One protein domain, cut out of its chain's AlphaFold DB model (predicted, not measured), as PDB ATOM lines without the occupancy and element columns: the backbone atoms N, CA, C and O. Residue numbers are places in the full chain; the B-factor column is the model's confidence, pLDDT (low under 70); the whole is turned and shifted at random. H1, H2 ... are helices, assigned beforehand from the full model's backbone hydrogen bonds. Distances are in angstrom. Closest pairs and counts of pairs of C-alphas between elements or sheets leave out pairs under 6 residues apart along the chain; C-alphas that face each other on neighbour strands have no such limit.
ATOM      1  N   CYS A 504     -15.138   7.504   8.901       93.19
ATOM      2  CA  CYS A 504     -16.033   6.334   8.850       93.19
ATOM      3  C   CYS A 504     -17.473   6.695   8.446       93.19
ATOM      4  O   CYS A 504     -18.069   6.016   7.610       93.19
ATOM      5  N   LEU A 505     -18.019   7.791   8.997       93.31
ATOM      6  CA  LEU A 505     -19.400   8.212   8.731       93.31
ATOM      7  C   LEU A 505     -19.663   8.444   7.242       93.31
ATOM      8  O   LEU A 505     -20.753   8.130   6.778       93.31
ATOM      9  N   ASP A 506     -18.676   8.908   6.475       91.12
ATOM     10  CA  ASP A 506     -18.852   9.100   5.035       91.12
ATOM     11  C   ASP A 506     -19.247   7.800   4.329       91.12
ATOM     12  O   ASP A 506     -20.135   7.813   3.488       91.12
ATOM     13  N   TYR A 507     -18.669   6.657   4.696       91.88
ATOM     14  CA  TYR A 507     -19.008   5.380   4.058       91.88
ATOM     15  C   TYR A 507     -20.388   4.885   4.482       91.88
ATOM     16  O   TYR A 507     -21.101   4.279   3.686       91.88
ATOM     17  N   TRP A 508     -20.792   5.171   5.720       93.62
ATOM     18  CA  TRP A 508     -22.042   4.666   6.286       93.62
ATOM     19  C   TRP A 508     -23.272   5.389   5.740       93.62
ATOM     20  O   TRP A 508     -24.350   4.795   5.667       93.62
ATOM     21  N   LEU A 509     -23.115   6.667   5.378       90.25
ATOM     22  CA  LEU A 509     -24.193   7.529   4.892       90.25
ATOM     23  C   LEU A 509     -24.615   7.211   3.455       90.25
ATOM     24  O   LEU A 509     -25.778   7.425   3.105       90.25
ATOM     25  N   PHE A 510     -23.700   6.681   2.642       86.81
ATOM     26  CA  PHE A 510     -23.950   6.369   1.238       86.81
ATOM     27  C   PHE A 510     -24.036   4.865   0.984       86.81
ATOM     28  O   PHE A 510     -23.390   4.043   1.636       86.81
ATOM     29  N   THR A 511     -24.842   4.506  -0.005       84.31
ATOM     30  CA  THR A 511     -24.821   3.186  -0.634       84.31
ATOM     31  C   THR A 511     -23.555   3.026  -1.485       84.31
ATOM     32  O   THR A 511     -22.876   4.005  -1.805       84.31
ATOM     33  N   LYS A 512     -23.264   1.796  -1.927       82.62
ATOM     34  CA  LYS A 512     -22.160   1.503  -2.859       82.62
ATOM     35  C   LYS A 512     -22.266   2.278  -4.182       82.62
ATOM     36  O   LYS A 512     -21.249   2.646  -4.756       82.62
ATOM     37  N   SER A 513     -23.483   2.597  -4.637       80.69
ATOM     38  CA  SER A 513     -23.716   3.429  -5.830       80.69
ATOM     39  C   SER A 513     -23.535   4.933  -5.578       80.69
ATOM     40  O   SER A 513     -23.751   5.734  -6.481       80.69
ATOM     41  N   GLY A 514     -23.172   5.336  -4.356       77.25
ATOM     42  CA  GLY A 514     -22.946   6.731  -3.980       77.25
ATOM     43  C   GLY A 514     -24.213   7.522  -3.643       77.25
ATOM     44  O   GLY A 514     -24.103   8.717  -3.374       77.25
ATOM     45  N   SER A 515     -25.390   6.886  -3.624       80.62
ATOM     46  CA  SER A 515     -26.648   7.535  -3.236       80.62
ATOM     47  C   SER A 515     -26.799   7.584  -1.716       80.62
ATOM     48  O   SER A 515     -26.346   6.685  -1.004       80.62
ATOM     49  N   LEU A 516     -27.423   8.643  -1.192       80.88
ATOM     50  CA  LEU A 516     -27.682   8.758   0.243       80.88
ATOM     51  C   LEU A 516     -28.691   7.686   0.675       80.88
ATOM     52  O   LEU A 516     -29.690   7.438  -0.003       80.88
ATOM     53  N   ARG A 517     -28.447   7.066   1.828       87.56
ATOM     54  CA  ARG A 517     -29.401   6.133   2.434       87.56
ATOM     55  C   ARG A 517     -30.666   6.848   2.912       87.56
ATOM     56  O   ARG A 517     -30.698   8.066   3.066       87.56
ATOM     57  N   TYR A 518     -31.712   6.072   3.201       87.75
ATOM     58  CA  TYR A 518     -32.943   6.605   3.782       87.75
ATOM     59  C   TYR A 518     -32.669   7.377   5.081       87.75
ATOM     60  O   TYR A 518     -31.878   6.941   5.917       87.75
ATOM     61  N   ASP A 519     -33.384   8.490   5.281       86.81
ATOM     62  CA  ASP A 519     -33.178   9.409   6.414       86.81
ATOM     63  C   ASP A 519     -33.135   8.703   7.785       86.81
ATOM     64  O   ASP A 519     -32.362   9.088   8.658       86.81
ATOM     65  N   ASN A 520     -33.965   7.673   7.990       88.19
ATOM     66  CA  ASN A 520     -34.009   6.917   9.248       88.19
ATOM     67  C   ASN A 520     -32.710   6.147   9.515       88.19
ATOM     68  O   ASN A 520     -32.221   6.164  10.643       88.19
ATOM     69  N   ASP A 521     -32.154   5.503   8.489       88.12
ATOM     70  CA  ASP A 521     -30.908   4.741   8.593       88.12
ATOM     71  C   ASP A 521     -29.742   5.681   8.885       88.12
ATOM     72  O   ASP A 521     -28.949   5.435   9.793       88.12
ATOM     73  N   VAL A 522     -29.682   6.795   8.149       90.50
ATOM     74  CA  VAL A 522     -28.693   7.863   8.333       90.50
ATOM     75  C   VAL A 522     -28.703   8.365   9.774       90.50
ATOM     76  O   VAL A 522     -27.665   8.385  10.436       90.50
ATOM     77  N   LEU A 523     -29.877   8.736  10.291       90.62
ATOM     78  CA  LEU A 523     -30.005   9.233  11.659       90.62
ATOM     79  C   LEU A 523     -29.645   8.158  12.689       90.62
ATOM     80  O   LEU A 523     -28.923   8.453  13.641       90.62
ATOM     81  N   GLY A 524     -30.092   6.916  12.487       92.25
ATOM     82  CA  GLY A 524     -29.749   5.786  13.349       92.25
ATOM     83  C   GLY A 524     -28.240   5.550  13.442       92.25
ATOM     84  O   GLY A 524     -27.706   5.368  14.538       92.25
ATOM     85  N   LEU A 525     -27.526   5.642  12.319       93.50
ATOM     86  CA  LEU A 525     -26.071   5.497  12.263       93.50
ATOM     87  C   LEU A 525     -25.329   6.659  12.928       93.50
ATOM     88  O   LEU A 525     -24.383   6.417  13.673       93.50
ATOM     89  N   ILE A 526     -25.777   7.906  12.746       93.50
ATOM     90  CA  ILE A 526     -25.187   9.069  13.436       93.50
ATOM     91  C   ILE A 526     -25.394   8.952  14.955       93.50
ATOM     92  O   ILE A 526     -24.481   9.219  15.740       93.50
ATOM     93  N   HIS A 527     -26.578   8.515  15.396       92.38
ATOM     94  CA  HIS A 527     -26.842   8.251  16.810       92.38
ATOM     95  C   HIS A 527     -25.960   7.131  17.369       92.38
ATOM     96  O   HIS A 527     -25.437   7.273  18.476       92.38
ATOM     97  N   SER A 528     -25.766   6.061  16.599       93.31
ATOM     98  CA  SER A 528     -24.912   4.935  16.984       93.31
ATOM     99  C   SER A 528     -23.445   5.358  17.064       93.31
ATOM    100  O   SER A 528     -22.785   5.070  18.056       93.31
ATOM    101  N   PHE A 529     -22.961   6.163  16.110       94.12
ATOM    102  CA  PHE A 529     -21.634   6.783  16.164       94.12
ATOM    103  C   PHE A 529     -21.456   7.638  17.424       94.12
ATOM    104  O   PHE A 529     -20.455   7.515  18.132       94.12
ATOM    105  N   ARG A 530     -22.441   8.486  17.753       92.81
ATOM    106  CA  ARG A 530     -22.415   9.305  18.975       92.81
ATOM    107  C   ARG A 530     -22.324   8.450  20.237       92.81
ATOM    108  O   ARG A 530     -21.602   8.796  21.169       92.81
ATOM    109  N   ALA A 531     -23.099   7.370  20.287       91.00
ATOM    110  CA  ALA A 531     -23.108   6.461  21.424       91.00
ATOM    111  C   ALA A 531     -21.761   5.732  21.563       91.00
ATOM    112  O   ALA A 531     -21.196   5.721  22.655       91.00
ATOM    113  N   ALA A 532     -21.233   5.214  20.452       89.75
ATOM    114  CA  ALA A 532     -19.966   4.492  20.357       89.75
ATOM    115  C   ALA A 532     -18.744   5.345  20.738       89.75
ATOM    116  O   ALA A 532     -17.824   4.862  21.390       89.75
ATOM    117  N   THR A 533     -18.746   6.631  20.377       90.19
ATOM    118  CA  THR A 533     -17.641   7.567  20.665       90.19
ATOM    119  C   THR A 533     -17.700   8.196  22.059       90.19
ATOM    120  O   THR A 533     -16.799   8.940  22.438       90.19
ATOM    121  N   GLY A 534     -18.757   7.939  22.838       86.69
ATOM    122  CA  GLY A 534     -18.943   8.552  24.158       86.69
ATOM    123  C   GLY A 534     -19.339  10.036  24.126       86.69
ATOM    124  O   GLY A 534     -19.483  10.649  25.182       86.69
ATOM    125  N   LEU A 535     -19.604  10.610  22.948       86.12
ATOM    126  CA  LEU A 535     -19.954  12.021  22.730       86.12
ATOM    127  C   LEU A 535     -21.432  12.329  23.050       86.12
ATOM    128  O   LEU A 535     -22.119  13.040  22.319       86.12
ATOM    129  N   LYS A 536     -21.971  11.767  24.140       81.31
ATOM    130  CA  LYS A 536     -23.415  11.803  24.456       81.31
ATOM    131  C   LYS A 536     -23.978  13.221  24.617       81.31
ATOM    132  O   LYS A 536     -25.127  13.450  24.245       81.31
ATOM    133  N   SER A 537     -23.187  14.148  25.156       78.50
ATOM    134  CA  SER A 537     -23.552  15.561  25.336       78.50
ATOM    135  C   SER A 537     -23.367  16.403  24.071       78.50
ATOM    136  O   SER A 537     -23.876  17.519  24.003       78.50
ATOM    137  N   THR A 538     -22.668  15.885  23.060       83.31
ATOM    138  CA  THR A 538     -22.394  16.607  21.821       83.31
ATOM    139  C   THR A 538     -23.640  16.607  20.920       83.31
ATOM    140  O   THR A 538     -24.202  15.539  20.626       83.31
ATOM    141  N   PRO A 539     -24.106  17.781  20.454       82.50
ATOM    142  CA  PRO A 539     -25.228  17.845  19.523       82.50
ATOM    143  C   PRO A 539     -24.899  17.157  18.187       82.50
ATOM    144  O   PRO A 539     -23.761  17.181  17.724       82.50
ATOM    145  N   LEU A 540     -25.899  16.561  17.530       86.75
ATOM    146  CA  LEU A 540     -25.677  15.739  16.329       86.75
ATOM    147  C   LEU A 540     -25.072  16.524  15.156       86.75
ATOM    148  O   LEU A 540     -24.209  15.997  14.459       86.75
ATOM    149  N   HIS A 541     -25.480  17.781  14.952       82.50
ATOM    150  CA  HIS A 541     -24.882  18.628  13.916       82.50
ATOM    151  C   HIS A 541     -23.373  18.840  14.129       82.50
ATOM    152  O   HIS A 541     -22.635  18.926  13.154       82.50
ATOM    153  N   VAL A 542     -22.889  18.846  15.379       83.12
ATOM    154  CA  VAL A 542     -21.455  18.953  15.707       83.12
ATOM    155  C   VAL A 542     -20.701  17.681  15.343       83.12
ATOM    156  O   VAL A 542     -19.567  17.733  14.876       83.12
ATOM    157  N   ILE A 543     -21.337  16.525  15.517       88.50
ATOM    158  CA  ILE A 543     -20.756  15.238  15.126       88.50
ATOM    159  C   ILE A 543     -20.589  15.189  13.611       88.50
ATOM    160  O   ILE A 543     -19.498  14.907  13.123       88.50
ATOM    161  N   VAL A 544     -21.645  15.547  12.877       89.25
ATOM    162  CA  VAL A 544     -21.620  15.637  11.413       89.25
ATOM    163  C   VAL A 544     -20.563  16.640  10.935       89.25
ATOM    164  O   VAL A 544     -19.801  16.345  10.020       89.25
ATOM    165  N   ALA A 545     -20.459  17.797  11.589       82.94
ATOM    166  CA  ALA A 545     -19.454  18.810  11.283       82.94
ATOM    167  C   ALA A 545     -18.011  18.301  11.413       82.94
ATOM    168  O   ALA A 545     -17.155  18.635  10.595       82.94
ATOM    169  N   ASN A 546     -17.740  17.516  12.458       85.19
ATOM    170  CA  ASN A 546     -16.383  17.123  12.828       85.19
ATOM    171  C   ASN A 546     -15.916  15.806  12.205       85.19
ATOM    172  O   ASN A 546     -14.700  15.611  12.104       85.19
ATOM    173  N   HIS A 547     -16.854  14.932  11.828       89.88
ATOM    174  CA  HIS A 547     -16.585  13.546  11.432       89.88
ATOM    175  C   HIS A 547     -17.159  13.155  10.066       89.88
ATOM    176  O   HIS A 547     -17.017  12.001   9.671       89.88
ATOM    177  N   CYS A 548     -17.766  14.087   9.333       89.94
ATOM    178  CA  CYS A 548     -18.145  13.886   7.937       89.94
ATOM    179  C   CYS A 548     -17.358  14.841   7.032       89.94
ATOM    180  O   CYS A 548     -17.093  15.984   7.420       89.94
ATOM    181  N   SER A 549     -17.029  14.418   5.809       87.38
ATOM    182  CA  SER A 549     -16.463  15.326   4.806       87.38
ATOM    183  C   SER A 549     -17.449  16.425   4.412       87.38
ATOM    184  O   SER A 549     -18.662  16.319   4.622       87.38
ATOM    185  N   SER A 550     -16.926  17.484   3.787       79.56
ATOM    186  CA  SER A 550     -17.749  18.562   3.232       79.56
ATOM    187  C   SER A 550     -18.835  18.008   2.316       79.56
ATOM    188  O   SER A 550     -20.008  18.313   2.524       79.56
ATOM    189  N   ARG A 551     -18.475  17.055   1.447       83.00
ATOM    190  CA  ARG A 551     -19.409  16.322   0.596       83.00
ATOM    191  C   ARG A 551     -20.592  15.786   1.404       83.00
ATOM    192  O   ARG A 551     -21.719  16.219   1.188       83.00
ATOM    193  N   SER A 552     -20.346  14.904   2.371       87.56
ATOM    194  CA  SER A 552     -21.383  14.301   3.222       87.56
ATOM    195  C   SER A 552     -22.249  15.329   3.949       87.56
ATOM    196  O   SER A 552     -23.469  15.186   3.996       87.56
ATOM    197  N   GLN A 553     -21.642  16.394   4.475       86.44
ATOM    198  CA  GLN A 553     -22.384  17.485   5.111       86.44
ATOM    199  C   GLN A 553     -23.341  18.166   4.119       86.44
ATOM    200  O   GLN A 553     -24.496  18.414   4.462       86.44
ATOM    201  N   THR A 554     -22.899  18.404   2.875       80.62
ATOM    202  CA  THR A 554     -23.731  19.000   1.816       80.62
ATOM    203  C   THR A 554     -24.968  18.139   1.592       80.62
ATOM    204  O   THR A 554     -26.082  18.660   1.588       80.62
ATOM    205  N   TYR A 555     -24.788  16.816   1.497       79.31
ATOM    206  CA  TYR A 555     -25.894  15.872   1.318       79.31
ATOM    207  C   TYR A 555     -26.893  15.926   2.463       79.31
ATOM    208  O   TYR A 555     -28.089  16.108   2.226       79.31
ATOM    209  N   LEU A 556     -26.417  15.824   3.703       86.06
ATOM    210  CA  LEU A 556     -27.287  15.843   4.877       86.06
ATOM    211  C   LEU A 556     -28.092  17.149   4.964       86.06
ATOM    212  O   LEU A 556     -29.258  17.121   5.358       86.06
ATOM    213  N   HIS A 557     -27.516  18.269   4.515       80.94
ATOM    214  CA  HIS A 557     -28.173  19.577   4.496       80.94
ATOM    215  C   HIS A 557     -29.276  19.727   3.435       80.94
ATOM    216  O   HIS A 557     -30.095  20.642   3.537       80.94
ATOM    217  N   THR A 558     -29.357  18.826   2.450       75.88
ATOM    218  CA  THR A 558     -30.468  18.811   1.479       75.88
ATOM    219  C   THR A 558     -31.729  18.130   2.022       75.88
ATOM    220  O   THR A 558     -32.840  18.474   1.609       75.88
ATOM    221  N   SER A 559     -31.598  17.206   2.983       81.00
ATOM    222  CA  SER A 559     -32.742  16.506   3.581       81.00
ATOM    223  C   SER A 559     -33.339  17.312   4.736       81.00
ATOM    224  O   SER A 559     -32.786  17.394   5.834       81.00
ATOM    225  N   LYS A 560     -34.541  17.867   4.522       77.38
ATOM    226  CA  LYS A 560     -35.288  18.618   5.553       77.38
ATOM    227  C   LYS A 560     -35.507  17.801   6.830       77.38
ATOM    228  O   LYS A 560     -35.494  18.353   7.931       77.38
ATOM    229  N   ARG A 561     -35.740  16.491   6.697       82.19
ATOM    230  CA  ARG A 561     -36.006  15.598   7.832       82.19
ATOM    231  C   ARG A 561     -34.749  15.358   8.660       82.19
ATOM    232  O   ARG A 561     -34.831  15.442   9.888       82.19
ATOM    233  N   VAL A 562     -33.622  15.086   8.001       85.56
ATOM    234  CA  VAL A 562     -32.319  14.913   8.659       85.56
ATOM    235  C   VAL A 562     -31.925  16.207   9.356       85.56
ATOM    236  O   VAL A 562     -31.672  16.190  10.557       85.56
ATOM    237  N   MET A 563     -32.003  17.345   8.661       81.12
ATOM    238  CA  MET A 563     -31.712  18.655   9.243       81.12
ATOM    239  C   MET A 563     -32.546  18.947  10.487       81.12
ATOM    240  O   MET A 563     -32.004  19.361  11.510       81.12
ATOM    241  N   ARG A 564     -33.854  18.660  10.454       79.75
ATOM    242  CA  ARG A 564     -34.703  18.847  11.635       79.75
ATOM    243  C   ARG A 564     -34.179  18.082  12.850       79.75
ATOM    244  O   ARG A 564     -34.179  18.653  13.934       79.75
ATOM    245  N   HIS A 565     -33.718  16.845  12.664       83.50
ATOM    246  CA  HIS A 565     -33.171  16.007  13.737       83.50
ATOM    247  C   HIS A 565     -31.775  16.454  14.189       83.50
ATOM    248  O   HIS A 565     -31.494  16.468  15.387       83.50
ATOM    249  N   LEU A 566     -30.903  16.865  13.262       84.38
ATOM    250  CA  LEU A 566     -29.544  17.310  13.592       84.38
ATOM    251  C   LEU A 566     -29.529  18.545  14.512       84.38
ATOM    252  O   LEU A 566     -28.646  18.671  15.368       84.38
ATOM    253  N   TYR A 567     -30.527  19.423  14.363       77.69
ATOM    254  CA  TYR A 567     -30.620  20.704  15.069       77.69
ATOM    255  C   TYR A 567     -31.673  20.748  16.194       77.69
ATOM    256  O   TYR A 567     -31.789  21.776  16.858       77.69
ATOM    257  N   THR A 568     -32.391  19.652  16.490       71.75
ATOM    258  CA  THR A 568     -33.450  19.644  17.531       71.75
ATOM    259  C   THR A 568     -32.923  19.929  18.947       71.75
ATOM    260  O   THR A 568     -33.666  20.404  19.800       71.75
ATOM    261  N   LEU A 569     -31.641  19.652  19.219       59.09
ATOM    262  CA  LEU A 569     -31.030  19.805  20.550       59.09
ATOM    263  C   LEU A 569     -30.700  21.254  20.947       59.09
ATOM    264  O   LEU A 569     -30.380  21.487  22.108       59.09
ATOM    265  N   HIS A 570     -30.872  22.240  20.058       61.50
ATOM    266  CA  HIS A 570     -30.826  23.668  20.427       61.50
ATOM    267  C   HIS A 570     -32.097  24.137  21.170       61.50
ATOM    268  O   HIS A 570     -32.373  25.332  21.246       61.50
TER     269      HIS A 570
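What this domain is: This is residues 504 to 570 of the 785 residues of an uncharacterized protein of Plasmodiophora brassicae (UniProt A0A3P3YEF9). What shape do these coordinates make? A helical hairpin, H1 folded beside the longer H2, covers one side of a rough triangle of three short helices, H3, H4 and H5. H5 follows H4 round a corner and brings its last residue back near the first turn of H3, while H2 crosses H3 and runs beside H5. What is it made of, and how large is it? The printed part has 67 residues with five named helices, H1 to H5 in chain order, and no named strand: an all-helix domain. It is compact, with a radius of gyration of the C-alphas of 10.9 A, and spans 33 by 23 by 21 A.

Where its parts are: Where do the first helices lie? H1 is residues 504 to 509, 9.1 A long, with C-alpha 504 at (-16.033, 6.334, 8.850). H2 is residues 519 to 532, 19.8 A long, from C-alpha 519 at (-33.178, 9.409, 6.414). What follows? H3 is residues 540 to 547, 10.6 A long, and H4 is residues 550 to 558, 12.8 A long. H5 is residues 560 to 566, 10.0 A long, and ends with C-alpha 566 at (-29.544, 17.310, 13.592).

How they stand to each other: How does H1 stand to the others? H1 and H2 are a hairpin: they touch at a shallow tilt of 22 degrees, opposite ways, the closest C-alphas being those of Leu 509 and Val 522, 5.7 A apart. H1 is close to H4 but not clearly touching, with the C-alphas of Asp 506 and Ser 552 closest at 6.1 A, and it is apart from H5. What else does H2 touch? Residues 526 to 530 of H2 alone touch H3, only just about perpendicular at 72 degrees, with the C-alphas of Arg 530 and Ile 543 closest at 7.3 A. Residues 519 to 523 of H2 alone touch H5, the same way at a shallow tilt of 11 degrees, with the C-alphas of Asp 519 and Val 562 closest at 6.0 A. How do H3, H4 and H5 meet? H3 and H5 only just touch, with 3 pairs of C-alphas within 8 A, the closest those of His 541 and Leu 566 at 4.9 A. H4 and H5 only just touch, with 3 such pairs, and only at the corner by their link; the closest C-alphas are those of His 557 and Met 563, 6.0 A apart. What do the backbones show? In H1, H2, H3, H4 and H5 every O i to N i+4 pair is within hydrogen-bond range.

The domain as a whole: How far does it reach? The two C-alphas farthest apart, those of Ser 513 and His 570, are 33.9 A apart. Are there cuts or long links? The printed part has no cut and no long link; the links H3 to H4 and H4 to H5 are tight. Where is confidence low? Residues 569 to 570 are under 70; the mean pLDDT of the printed part is 85.0.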